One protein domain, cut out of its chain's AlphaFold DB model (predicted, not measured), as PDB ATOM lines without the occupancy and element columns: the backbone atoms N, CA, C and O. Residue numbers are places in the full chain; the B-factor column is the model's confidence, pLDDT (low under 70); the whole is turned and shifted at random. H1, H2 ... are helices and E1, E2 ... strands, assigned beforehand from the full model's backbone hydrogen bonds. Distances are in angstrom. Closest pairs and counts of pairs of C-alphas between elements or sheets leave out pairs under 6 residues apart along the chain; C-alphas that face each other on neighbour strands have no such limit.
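AT A GLANCE: This is residues 484 to 556 of the 560 residues of an uncharacterized protein of Trametes pubescens (UniProt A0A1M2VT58). A small two-stranded ladder, E1 and E2, sits in the middle, with helices set round it. H1 lies at one end of the long axis, H4 meets H1 nearly at a right angle, and the loop from H2 to H3 makes the other end, with Ser 515 farthest from Glu 484. The printed part has 73 residues, with four named helices and two named strands that follow each other along the chain as H1, E1, H2, H3, H4, E2; the sheet, E1 - E2, is antiparallel, and the class is mostly helix, with helices holding 33 and strands 8 of the 41 residues in named elements. The whole is compact, with a radius of gyration of the C-alphas of 11.9 A, and only just flat, with spans of 37 by 29 by 16 A.

IN THESE COORDINATES: H1, residues 484 to 494, begins at C-alpha 484 (246.550, 189.212, 107.163) and is 15.3 A long. E1 is residues 502 to 505, 10.0 A; H2 is residues 506 to 510 and H3 residues 521 to 525. H4, residues 532 to 543, is 15.9 A long. E2, residues 552 to 555, is 9.8 A and ends at C-alpha 555 (230.287, 208.630, 108.445).

HOW THE PARTS SIT: E1 and E2 are antiparallel neighbours at 134 degrees, with N 504 and O 553 2.8 A apart, within hydrogen-bond range. H4 touches H1 with residues 532 to 533 alone, about perpendicular at 79 degrees; the closest C-alphas, of Arg 486 and Pro 532, are 5.7 A apart. H2 and H4 are close but not clearly touching, the C-alphas of Ser 507 and His 543 being 7.4 A apart. The closest C-alphas of H2 and E2, those of Arg 506 and Val 553, are 5.7 A apart. The closest C-alphas of E1 and H3, those of Leu 504 and Ala 523, are 7.8 A apart. H1 and H3 are apart. In H1, H2 and H4 every O i to N i+4 pair is within hydrogen-bond range; in H3 0 of 1 is, with 1 of 2 O i to N i+3 pairs.

THE WHOLE: The C-alphas farthest apart, Glu 484 and Ser 515, are 37.1 A from each other. The printed part has no cut, and no link is long. No printed residue has a pLDDT under 70, and H3 has a mean of 80.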
ATOM      1  N   GLU A 484     247.104 188.770 108.444       98.19
ATOM      2  CA  GLU A 484     246.550 189.212 107.163       98.19
ATOM      3  C   GLU A 484     245.284 190.047 107.384       98.19
ATOM      4  O   GLU A 484     245.199 191.188 106.922       98.19
ATOM      5  N   THR A 485     244.327 189.530 108.158       98.19
ATOM      6  CA  THR A 485     243.102 190.254 108.522       98.19
ATOM      7  C   THR A 485     243.422 191.537 109.283       98.19
ATOM      8  O   THR A 485     242.829 192.584 109.006       98.19
ATOM      9  N   ARG A 486     244.407 191.500 110.193       98.44
ATOM     10  CA  ARG A 486     244.873 192.690 110.915       98.44
ATOM     11  C   ARG A 486     245.376 193.763 109.947       98.44
ATOM     12  O   ARG A 486     244.892 194.892 110.010       98.44
ATOM     13  N   ALA A 487     246.274 193.405 109.025       98.19
ATOM     14  CA  ALA A 487     246.820 194.340 108.043       98.19
ATOM     15  C   ALA A 487     245.723 194.960 107.160       98.19
ATOM     16  O   ALA A 487     245.761 196.155 106.867       98.19
ATOM     17  N   ARG A 488     244.702 194.178 106.780       98.44
ATOM     18  CA  ARG A 488     243.547 194.673 106.015       98.44
ATOM     19  C   ARG A 488     242.710 195.682 106.803       98.44
ATOM     20  O   ARG A 488     242.354 196.731 106.263       98.44
ATOM     21  N   ILE A 489     242.417 195.404 108.075       98.31
ATOM     22  CA  ILE A 489     241.676 196.333 108.941       98.31
ATOM     23  C   ILE A 489     242.472 197.623 109.150       98.31
ATOM     24  O   ILE A 489     241.918 198.710 108.999       98.31
ATOM     25  N   GLU A 490     243.764 197.520 109.453       98.19
ATOM     26  CA  GLU A 490     244.642 198.676 109.657       98.19
ATOM     27  C   GLU A 490     244.748 199.533 108.394       98.19
ATOM     28  O   GLU A 490     244.550 200.747 108.464       98.19
ATOM     29  N   ALA A 491     244.953 198.919 107.223       98.06
ATOM     30  CA  ALA A 491     244.953 199.624 105.943       98.06
ATOM     31  C   ALA A 491     243.613 200.332 105.688       98.06
ATOM     32  O   ALA A 491     243.584 201.484 105.246       98.06
ATOM     33  N   ARG A 492     242.491 199.680 106.020       97.81
ATOM     34  CA  ARG A 492     241.161 200.277 105.881       97.81
ATOM     35  C   ARG A 492     240.958 201.449 106.835       97.81
ATOM     36  O   ARG A 492     240.432 202.468 106.400       97.81
ATOM     37  N   LEU A 493     241.375 201.334 108.096       97.25
ATOM     38  CA  LEU A 493     241.317 202.420 109.079       97.25
ATOM     39  C   LEU A 493     242.244 203.588 108.706       97.25
ATOM     40  O   LEU A 493     241.874 204.737 108.944       97.25
ATOM     41  N   ALA A 494     243.395 203.306 108.090       97.19
ATOM     42  CA  ALA A 494     244.321 204.305 107.560       97.19
ATOM     43  C   ALA A 494     243.767 205.016 106.314       97.19
ATOM     44  O   ALA A 494     244.031 206.199 106.116       97.19
ATOM     45  N   SER A 495     242.917 204.354 105.517       97.12
ATOM     46  CA  SER A 495     242.215 204.955 104.370       97.12
ATOM     47  C   SER A 495     241.042 205.865 104.786       97.12
ATOM     48  O   SER A 495     240.045 205.985 104.062       97.12
ATOM     49  N   ARG A 496     241.093 206.447 105.989       97.12
ATOM     50  CA  ARG A 496     240.052 207.328 106.517       97.12
ATOM     51  C   ARG A 496     239.979 208.600 105.660       97.12
ATOM     52  O   ARG A 496     240.996 209.263 105.488       97.12
ATOM     53  N   PRO A 497     238.794 208.987 105.148       96.94
ATOM     54  CA  PRO A 497     238.687 210.103 104.208       96.94
ATOM     55  C   PRO A 497     238.945 211.471 104.854       96.94
ATOM     56  O   PRO A 497     239.394 212.386 104.171       96.94
ATOM     57  N   LYS A 498     238.637 211.622 106.150       95.38
ATOM     58  CA  LYS A 498     238.880 212.838 106.937       95.38
ATOM     59  C   LYS A 498     239.188 212.485 108.396       95.38
ATOM     60  O   LYS A 498     238.620 211.499 108.866       95.38
ATOM     61  N   PRO A 499     240.008 213.257 109.131       93.19
ATOM     62  CA  PRO A 499     240.339 212.965 110.529       93.19
ATOM     63  C   PRO A 499     239.112 212.731 111.425       93.19
ATOM     64  O   PRO A 499     239.111 211.790 112.221       93.19
ATOM     65  N   GLU A 500     238.055 213.521 111.223       92.94
ATOM     66  CA  GLU A 500     236.788 213.481 111.959       92.94
ATOM     67  C   GLU A 500     235.845 212.335 111.555       92.94
ATOM     68  O   GLU A 500     234.839 212.102 112.221       92.94
ATOM     69  N   ALA A 501     236.132 211.611 110.467       93.75
ATOM     70  CA  ALA A 501     235.258 210.538 110.003       93.75
ATOM     71  C   ALA A 501     235.253 209.358 110.988       93.75
ATOM     72  O   ALA A 501     236.305 208.826 111.355       93.75
ATOM     73  N   ILE A 502     234.056 208.900 111.353       94.62
ATOM     74  CA  ILE A 502     233.860 207.797 112.298       94.62
ATOM     75  C   ILE A 502     233.698 206.486 111.520       94.62
ATOM     76  O   ILE A 502     232.929 206.415 110.555       94.62
ATOM     77  N   ALA A 503     234.426 205.445 111.934       97.06
ATOM     78  CA  ALA A 503     234.280 204.094 111.403       97.06
ATOM     79  C   ALA A 503     233.007 203.451 111.969       97.06
ATOM     80  O   ALA A 503     232.900 203.246 113.176       97.06
ATOM     81  N   LEU A 504     232.047 203.114 111.109       96.56
ATOM     82  CA  LEU A 504     230.817 202.423 111.493       96.56
ATOM     83  C   LEU A 504     230.782 201.010 110.911       96.56
ATOM     84  O   LEU A 504     231.266 200.770 109.801       96.56
ATOM     85  N   CYS A 505     230.120 200.095 111.619       97.25
ATOM     86  CA  CYS A 505     229.820 198.770 111.091       97.25
ATOM     87  C   CYS A 505     228.729 198.872 110.017       97.25
ATOM     88  O   CYS A 505     227.624 199.358 110.280       97.25
ATOM     89  N   ARG A 506     229.007 198.381 108.803       96.88
ATOM     90  CA  ARG A 506     228.047 198.372 107.688       96.88
ATOM     91  C   ARG A 506     226.758 197.648 108.051       96.88
ATOM     92  O   ARG A 506     225.683 198.165 107.756       96.88
ATOM     93  N   SER A 507     226.857 196.472 108.670       96.69
ATOM     94  CA  SER A 507     225.691 195.681 109.069       96.69
ATOM     95  C   SER A 507     224.835 196.452 110.069       96.69
ATOM     96  O   SER A 507     223.646 196.652 109.826       96.69
ATOM     97  N   CYS A 508     225.445 196.984 111.133       95.94
ATOM     98  CA  CYS A 508     224.731 197.798 112.110       95.94
ATOM     99  C   CYS A 508     224.104 199.049 111.478       95.94
ATOM    100  O   CYS A 508     222.939 199.333 111.738       95.94
ATOM    101  N   ARG A 509     224.816 199.769 110.602       94.94
ATOM    102  CA  ARG A 509     224.266 200.941 109.904       94.94
ATOM    103  C   ARG A 509     223.058 200.580 109.038       94.94
ATOM    104  O   ARG A 509     222.077 201.317 109.047       94.94
ATOM    105  N   THR A 510     223.119 199.472 108.296       95.06
ATOM    106  CA  THR A 510     221.999 199.003 107.459       95.06
ATOM    107  C   THR A 510     220.801 198.578 108.304       95.06
ATOM    108  O   THR A 510     219.660 198.855 107.942       95.06
ATOM    109  N   LEU A 511     221.063 197.951 109.450       94.75
ATOM    110  CA  LEU A 511     220.052 197.523 110.413       94.75
ATOM    111  C   LEU A 511     219.476 198.669 111.256       94.75
ATOM    112  O   LEU A 511     218.603 198.418 112.071       94.75
ATOM    113  N   THR A 512     219.916 199.919 111.099       92.81
ATOM    114  CA  THR A 512     219.363 201.057 111.849       92.81
ATOM    115  C   THR A 512     218.343 201.825 111.028       92.81
ATOM    116  O   THR A 512     218.605 202.226 109.892       92.81
ATOM    117  N   ALA A 513     217.183 202.105 111.626       88.19
ATOM    118  CA  ALA A 513     216.160 202.929 111.001       88.19
ATOM    119  C   ALA A 513     216.723 204.293 110.544       88.19
ATOM    120  O   ALA A 513     217.382 205.015 111.295       88.19
ATOM    121  N   ARG A 514     216.418 204.698 109.302       87.06
ATOM    122  CA  ARG A 514     216.923 205.962 108.725       87.06
ATOM    123  C   ARG A 514     216.568 207.194 109.561       87.06
ATOM    124  O   ARG A 514     217.341 208.145 109.569       87.06
ATOM    125  N   SER A 515     215.417 207.193 110.234       85.12
ATOM    126  CA  SER A 515     215.000 208.270 111.143       85.12
ATOM    127  C   SER A 515     215.976 208.437 112.308       85.12
ATOM    128  O   SER A 515     216.390 209.554 112.594       85.12
ATOM    129  N   ARG A 516     216.421 207.334 112.918       84.94
ATOM    130  CA  ARG A 516     217.386 207.327 114.026       84.94
ATOM    131  C   ARG A 516     218.763 207.837 113.603       84.94
ATOM    132  O   ARG A 516     219.353 208.662 114.292       84.94
ATOM    133  N   LEU A 517     219.224 207.449 112.412       83.88
ATOM    134  CA  LEU A 517     220.495 207.917 111.841       83.88
ATOM    135  C   LEU A 517     220.543 209.432 111.564       83.88
ATOM    136  O   LEU A 517     221.631 209.960 111.341       83.88
ATOM    137  N   LYS A 518     219.398 210.130 111.522       83.06
ATOM    138  CA  LYS A 518     219.355 211.592 111.336       83.06
ATOM    139  C   LYS A 518     219.660 212.368 112.618       83.06
ATOM    140  O   LYS A 518     220.119 213.496 112.518       83.06
ATOM    141  N   HIS A 519     219.429 211.781 113.793       77.88
ATOM    142  CA  HIS A 519     219.528 212.484 115.079       77.88
ATOM    143  C   HIS A 519     220.905 212.389 115.755       77.88
ATOM    144  O   HIS A 519     221.088 212.931 116.837       77.88
ATOM    145  N   GLY A 520     221.880 211.719 115.133       73.00
ATOM    146  CA  GLY A 520     223.286 211.689 115.558       73.00
ATOM    147  C   GLY A 520     223.626 210.922 116.830       73.00
ATOM    148  O   GLY A 520     224.694 210.320 116.885       73.00
ATOM    149  N   SER A 521     222.717 210.832 117.799       75.50
ATOM    150  CA  SER A 521     222.920 210.070 119.040       75.50
ATOM    151  C   SER A 521     223.281 208.602 118.785       75.50
ATOM    152  O   SER A 521     224.166 208.055 119.436       75.50
ATOM    153  N   VAL A 522     222.675 207.988 117.765       80.44
ATOM    154  CA  VAL A 522     222.890 206.573 117.414       80.44
ATOM    155  C   VAL A 522     224.244 206.329 116.733       80.44
ATOM    156  O   VAL A 522     224.736 205.205 116.722       80.44
ATOM    157  N   ALA A 523     224.907 207.363 116.198       80.06
ATOM    158  CA  ALA A 523     226.197 207.188 115.526       80.06
ATOM    159  C   ALA A 523     227.300 206.713 116.490       80.06
ATOM    160  O   ALA A 523     228.123 205.879 116.111       80.06
ATOM    161  N   ARG A 524     227.276 207.170 117.751       80.69
ATOM    162  CA  ARG A 524     228.231 206.726 118.783       80.69
ATOM    163  C   ARG A 524     228.073 205.236 119.103       80.69
ATOM    164  O   ARG A 524     229.067 204.534 119.217       80.69
ATOM    165  N   GLU A 525     226.842 204.733 119.152       85.50
ATOM    166  CA  GLU A 525     226.557 203.309 119.410       85.50
ATOM    167  C   GLU A 525     226.900 202.396 118.223       85.50
ATOM    168  O   GLU A 525     227.101 201.195 118.384       85.50
ATOM    169  N   LEU A 526     226.960 202.964 117.017       90.88
ATOM    170  CA  LEU A 526     227.332 202.279 115.777       90.88
ATOM    171  C   LEU A 526     228.841 202.255 115.516       90.88
ATOM    172  O   LEU A 526     229.281 201.635 114.540       90.88
ATOM    173  N   THR A 527     229.606 202.983 116.327       94.62
ATOM    174  CA  THR A 527     231.040 203.162 116.133       94.62
ATOM    175  C   THR A 527     231.753 201.840 116.369       94.62
ATOM    176  O   THR A 527     231.593 201.203 117.408       94.62
ATOM    177  N   LEU A 528     232.528 201.416 115.375       96.38
ATOM    178  CA  LEU A 528     233.393 200.255 115.510       96.38
ATOM    179  C   LEU A 528     234.532 200.560 116.494       96.38
ATOM    180  O   LEU A 528     235.023 201.693 116.515       96.38
ATOM    181  N   PRO A 529     235.005 199.562 117.263       96.38
ATOM    182  CA  PRO A 529     236.231 199.705 118.038       96.38
ATOM    183  C   PRO A 529     237.408 200.149 117.161       96.38
ATOM    184  O   PRO A 529     237.471 199.827 115.977       96.38
ATOM    185  N   SER A 530     238.363 200.877 117.738       95.88
ATOM    186  CA  SER A 530     239.536 201.376 117.005       95.88
ATOM    187  C   SER A 530     240.602 200.309 116.740       95.88
ATOM    188  O   SER A 530     241.480 200.519 115.908       95.88
ATOM    189  N   THR A 531     240.537 199.176 117.441       97.62
ATOM    190  CA  THR A 531     241.489 198.064 117.328       97.62
ATOM    191  C   THR A 531     240.975 196.981 116.372       97.62
ATOM    192  O   THR A 531     239.778 196.669 116.435       97.62
ATOM    193  N   PRO A 532     241.847 196.325 115.584       98.38
ATOM    194  CA  PRO A 532     241.478 195.188 114.740       98.38
ATOM    195  C   PRO A 532     240.731 194.072 115.482       98.38
ATOM    196  O   PRO A 532     239.687 193.619 115.018       98.38
ATOM    197  N   GLU A 533     241.191 193.692 116.675       98.25
ATOM    198  CA  GLU A 533     240.571 192.653 117.506       98.25
ATOM    199  C   GLU A 533     239.145 193.031 117.893       98.25
ATOM    200  O   GLU A 533     238.237 192.213 117.791       98.25
ATOM    201  N   GLY A 534     238.933 194.282 118.311       97.75
ATOM    202  CA  GLY A 534     237.607 194.784 118.661       97.75
ATOM    203  C   GLY A 534     236.645 194.792 117.468       97.75
ATOM    204  O   GLY A 534     235.465 194.478 117.632       97.75
ATOM    205  N   ILE A 535     237.136 195.098 116.262       98.19
ATOM    206  CA  ILE A 535     236.334 195.051 115.031       98.19
ATOM    207  C   ILE A 535     235.921 193.615 114.715       98.19
ATOM    208  O   ILE A 535     234.733 193.362 114.515       98.19
ATOM    209  N   VAL A 536     236.864 192.669 114.715       98.25
ATOM    210  CA  VAL A 536     236.555 191.251 114.465       98.25
ATOM    211  C   VAL A 536     235.618 190.709 115.546       98.25
ATOM    212  O   VAL A 536     234.632 190.052 115.222       98.25
ATOM    213  N   TYR A 537     235.832 191.079 116.810       97.69
ATOM    214  CA  TYR A 537     234.953 190.716 117.923       97.69
ATOM    215  C   TYR A 537     233.524 191.215 117.733       97.69
ATOM    216  O   TYR A 537     232.575 190.448 117.921       97.69
ATOM    217  N   HIS A 538     233.354 192.466 117.305       97.06
ATOM    218  CA  HIS A 538     232.042 193.009 116.973       97.06
ATOM    219  C   HIS A 538     231.387 192.224 115.827       97.06
ATOM    220  O   HIS A 538     230.250 191.778 115.961       97.06
ATOM    221  N   LEU A 539     232.097 192.015 114.713       97.69
ATOM    222  CA  LEU A 539     231.552 191.325 113.539       97.69
ATOM    223  C   LEU A 539     231.175 189.870 113.839       97.69
ATOM    224  O   LEU A 539     230.071 189.442 113.502       97.69
ATOM    225  N   HIS A 540     232.039 189.135 114.532       96.69
ATOM    226  CA  HIS A 540     231.785 187.746 114.881       96.69
ATOM    227  C   HIS A 540     230.668 187.629 115.927       96.69
ATOM    228  O   HIS A 540     229.716 186.872 115.750       96.69
ATOM    229  N   GLY A 541     230.743 188.424 117.000       94.75
ATOM    230  CA  GLY A 541     229.793 188.350 118.106       94.75
ATOM    231  C   GLY A 541     228.377 188.786 117.728       94.75
ATOM    232  O   GLY A 541     227.410 188.198 118.207       94.75
ATOM    233  N   TRP A 542     228.248 189.814 116.886       96.38
ATOM    234  CA  TRP A 542     226.954 190.439 116.602       96.38
ATOM    235  C   TRP A 542     226.377 190.070 115.240       96.38
ATOM    236  O   TRP A 542     225.158 190.130 115.068       96.38
ATOM    237  N   HIS A 543     227.223 189.697 114.280       96.69
ATOM    238  CA  HIS A 543     226.818 189.433 112.899       96.69
ATOM    239  C   HIS A 543     227.220 188.043 112.390       96.69
ATOM    240  O   HIS A 543     226.938 187.754 111.231       96.69
ATOM    241  N   GLU A 544     227.851 187.205 113.226       95.75
ATOM    242  CA  GLU A 544     228.295 185.842 112.887       95.75
ATOM    243  C   GLU A 544     229.095 185.772 111.581       95.75
ATOM    244  O   GLU A 544     228.886 184.888 110.751       95.75
ATOM    245  N   LYS A 545     229.992 186.740 111.366       96.62
ATOM    246  CA  LYS A 545     230.731 186.840 110.108       96.62
ATOM    247  C   LYS A 545     232.190 187.232 110.280       96.62
ATOM    248  O   LYS A 545     232.554 187.906 111.242       96.62
ATOM    249  N   GLU A 546     232.970 186.864 109.271       97.69
ATOM    250  CA  GLU A 546     234.360 187.275 109.096       97.69
ATOM    251  C   GLU A 546     234.474 188.687 108.509       97.69
ATOM    252  O   GLU A 546     233.523 189.227 107.932       97.69
ATOM    253  N   PHE A 547     235.650 189.296 108.666       98.12
ATOM    254  CA  PHE A 547     235.909 190.659 108.214       98.12
ATOM    255  C   PHE A 547     236.031 190.780 106.685       98.12
ATOM    256  O   PHE A 547     236.889 190.170 106.039       98.12
ATOM    257  N   GLU A 548     235.250 191.694 106.112       98.12
ATOM    258  CA  GLU A 548     235.403 192.160 104.734       98.12
ATOM    259  C   GLU A 548     235.676 193.672 104.701       98.12
ATOM    260  O   GLU A 548     235.099 194.436 105.471       98.12
ATOM    261  N   ASP A 549     236.474 194.161 103.745       96.75
ATOM    262  CA  ASP A 549     236.882 195.584 103.694       96.75
ATOM    263  C   ASP A 549     235.682 196.550 103.603       96.75
ATOM    264  O   ASP A 549     235.720 197.695 104.067       96.75
ATOM    265  N   ARG A 550     234.580 196.063 103.019       97.06
ATOM    266  CA  ARG A 550     233.307 196.778 102.872       97.06
ATOM    267  C   ARG A 550     232.507 196.901 104.173       97.06
ATOM    268  O   ARG A 550     231.471 197.564 104.166       97.06
ATOM    269  N   ASP A 551     232.942 196.267 105.256       97.81
ATOM    270  CA  ASP A 551     232.259 196.295 106.551       97.81
ATOM    271  C   ASP A 551     232.543 197.551 107.353       97.81
ATOM    272  O   ASP A 551     231.725 197.934 108.191       97.81
ATOM    273  N   ILE A 552     233.642 198.236 107.037       97.94
ATOM    274  CA  ILE A 552     233.943 199.560 107.567       97.94
ATOM    275  C   ILE A 552     233.395 200.598 106.594       97.94
ATOM    276  O   ILE A 552     233.905 200.783 105.478       97.94
ATOM    277  N   VAL A 553     232.354 201.300 107.037       97.12
ATOM    278  CA  VAL A 553     231.790 202.453 106.332       97.12
ATOM    279  C   VAL A 553     232.060 203.721 107.125       97.12
ATOM    280  O   VAL A 553     231.894 203.754 108.340       97.12
ATOM    281  N   TRP A 554     232.456 204.780 106.428       96.31
ATOM    282  CA  TRP A 554     232.746 206.067 107.047       96.31
ATOM    283  C   TRP A 554     231.478 206.917 107.142       96.31
ATOM    284  O   TRP A 554     230.692 206.988 106.187       96.31
ATOM    285  N   ASP A 555     231.271 207.560 108.288       93.19
ATOM    286  CA  ASP A 555     230.287 208.630 108.445       93.19
ATOM    287  C   ASP A 555     231.007 209.952 108.703       93.19
ATOM    288  O   ASP A 555     231.798 210.070 109.635       93.19
ATOM    289  N   THR A 556     230.749 210.934 107.841       91.25
ATOM    290  CA  THR A 556     231.363 212.268 107.885       91.25
ATOM    291  C   THR A 556     230.381 213.346 108.342       91.25
ATOM    292  O   THR A 556     230.682 214.530 108.225       91.25
TER     293      THR A 556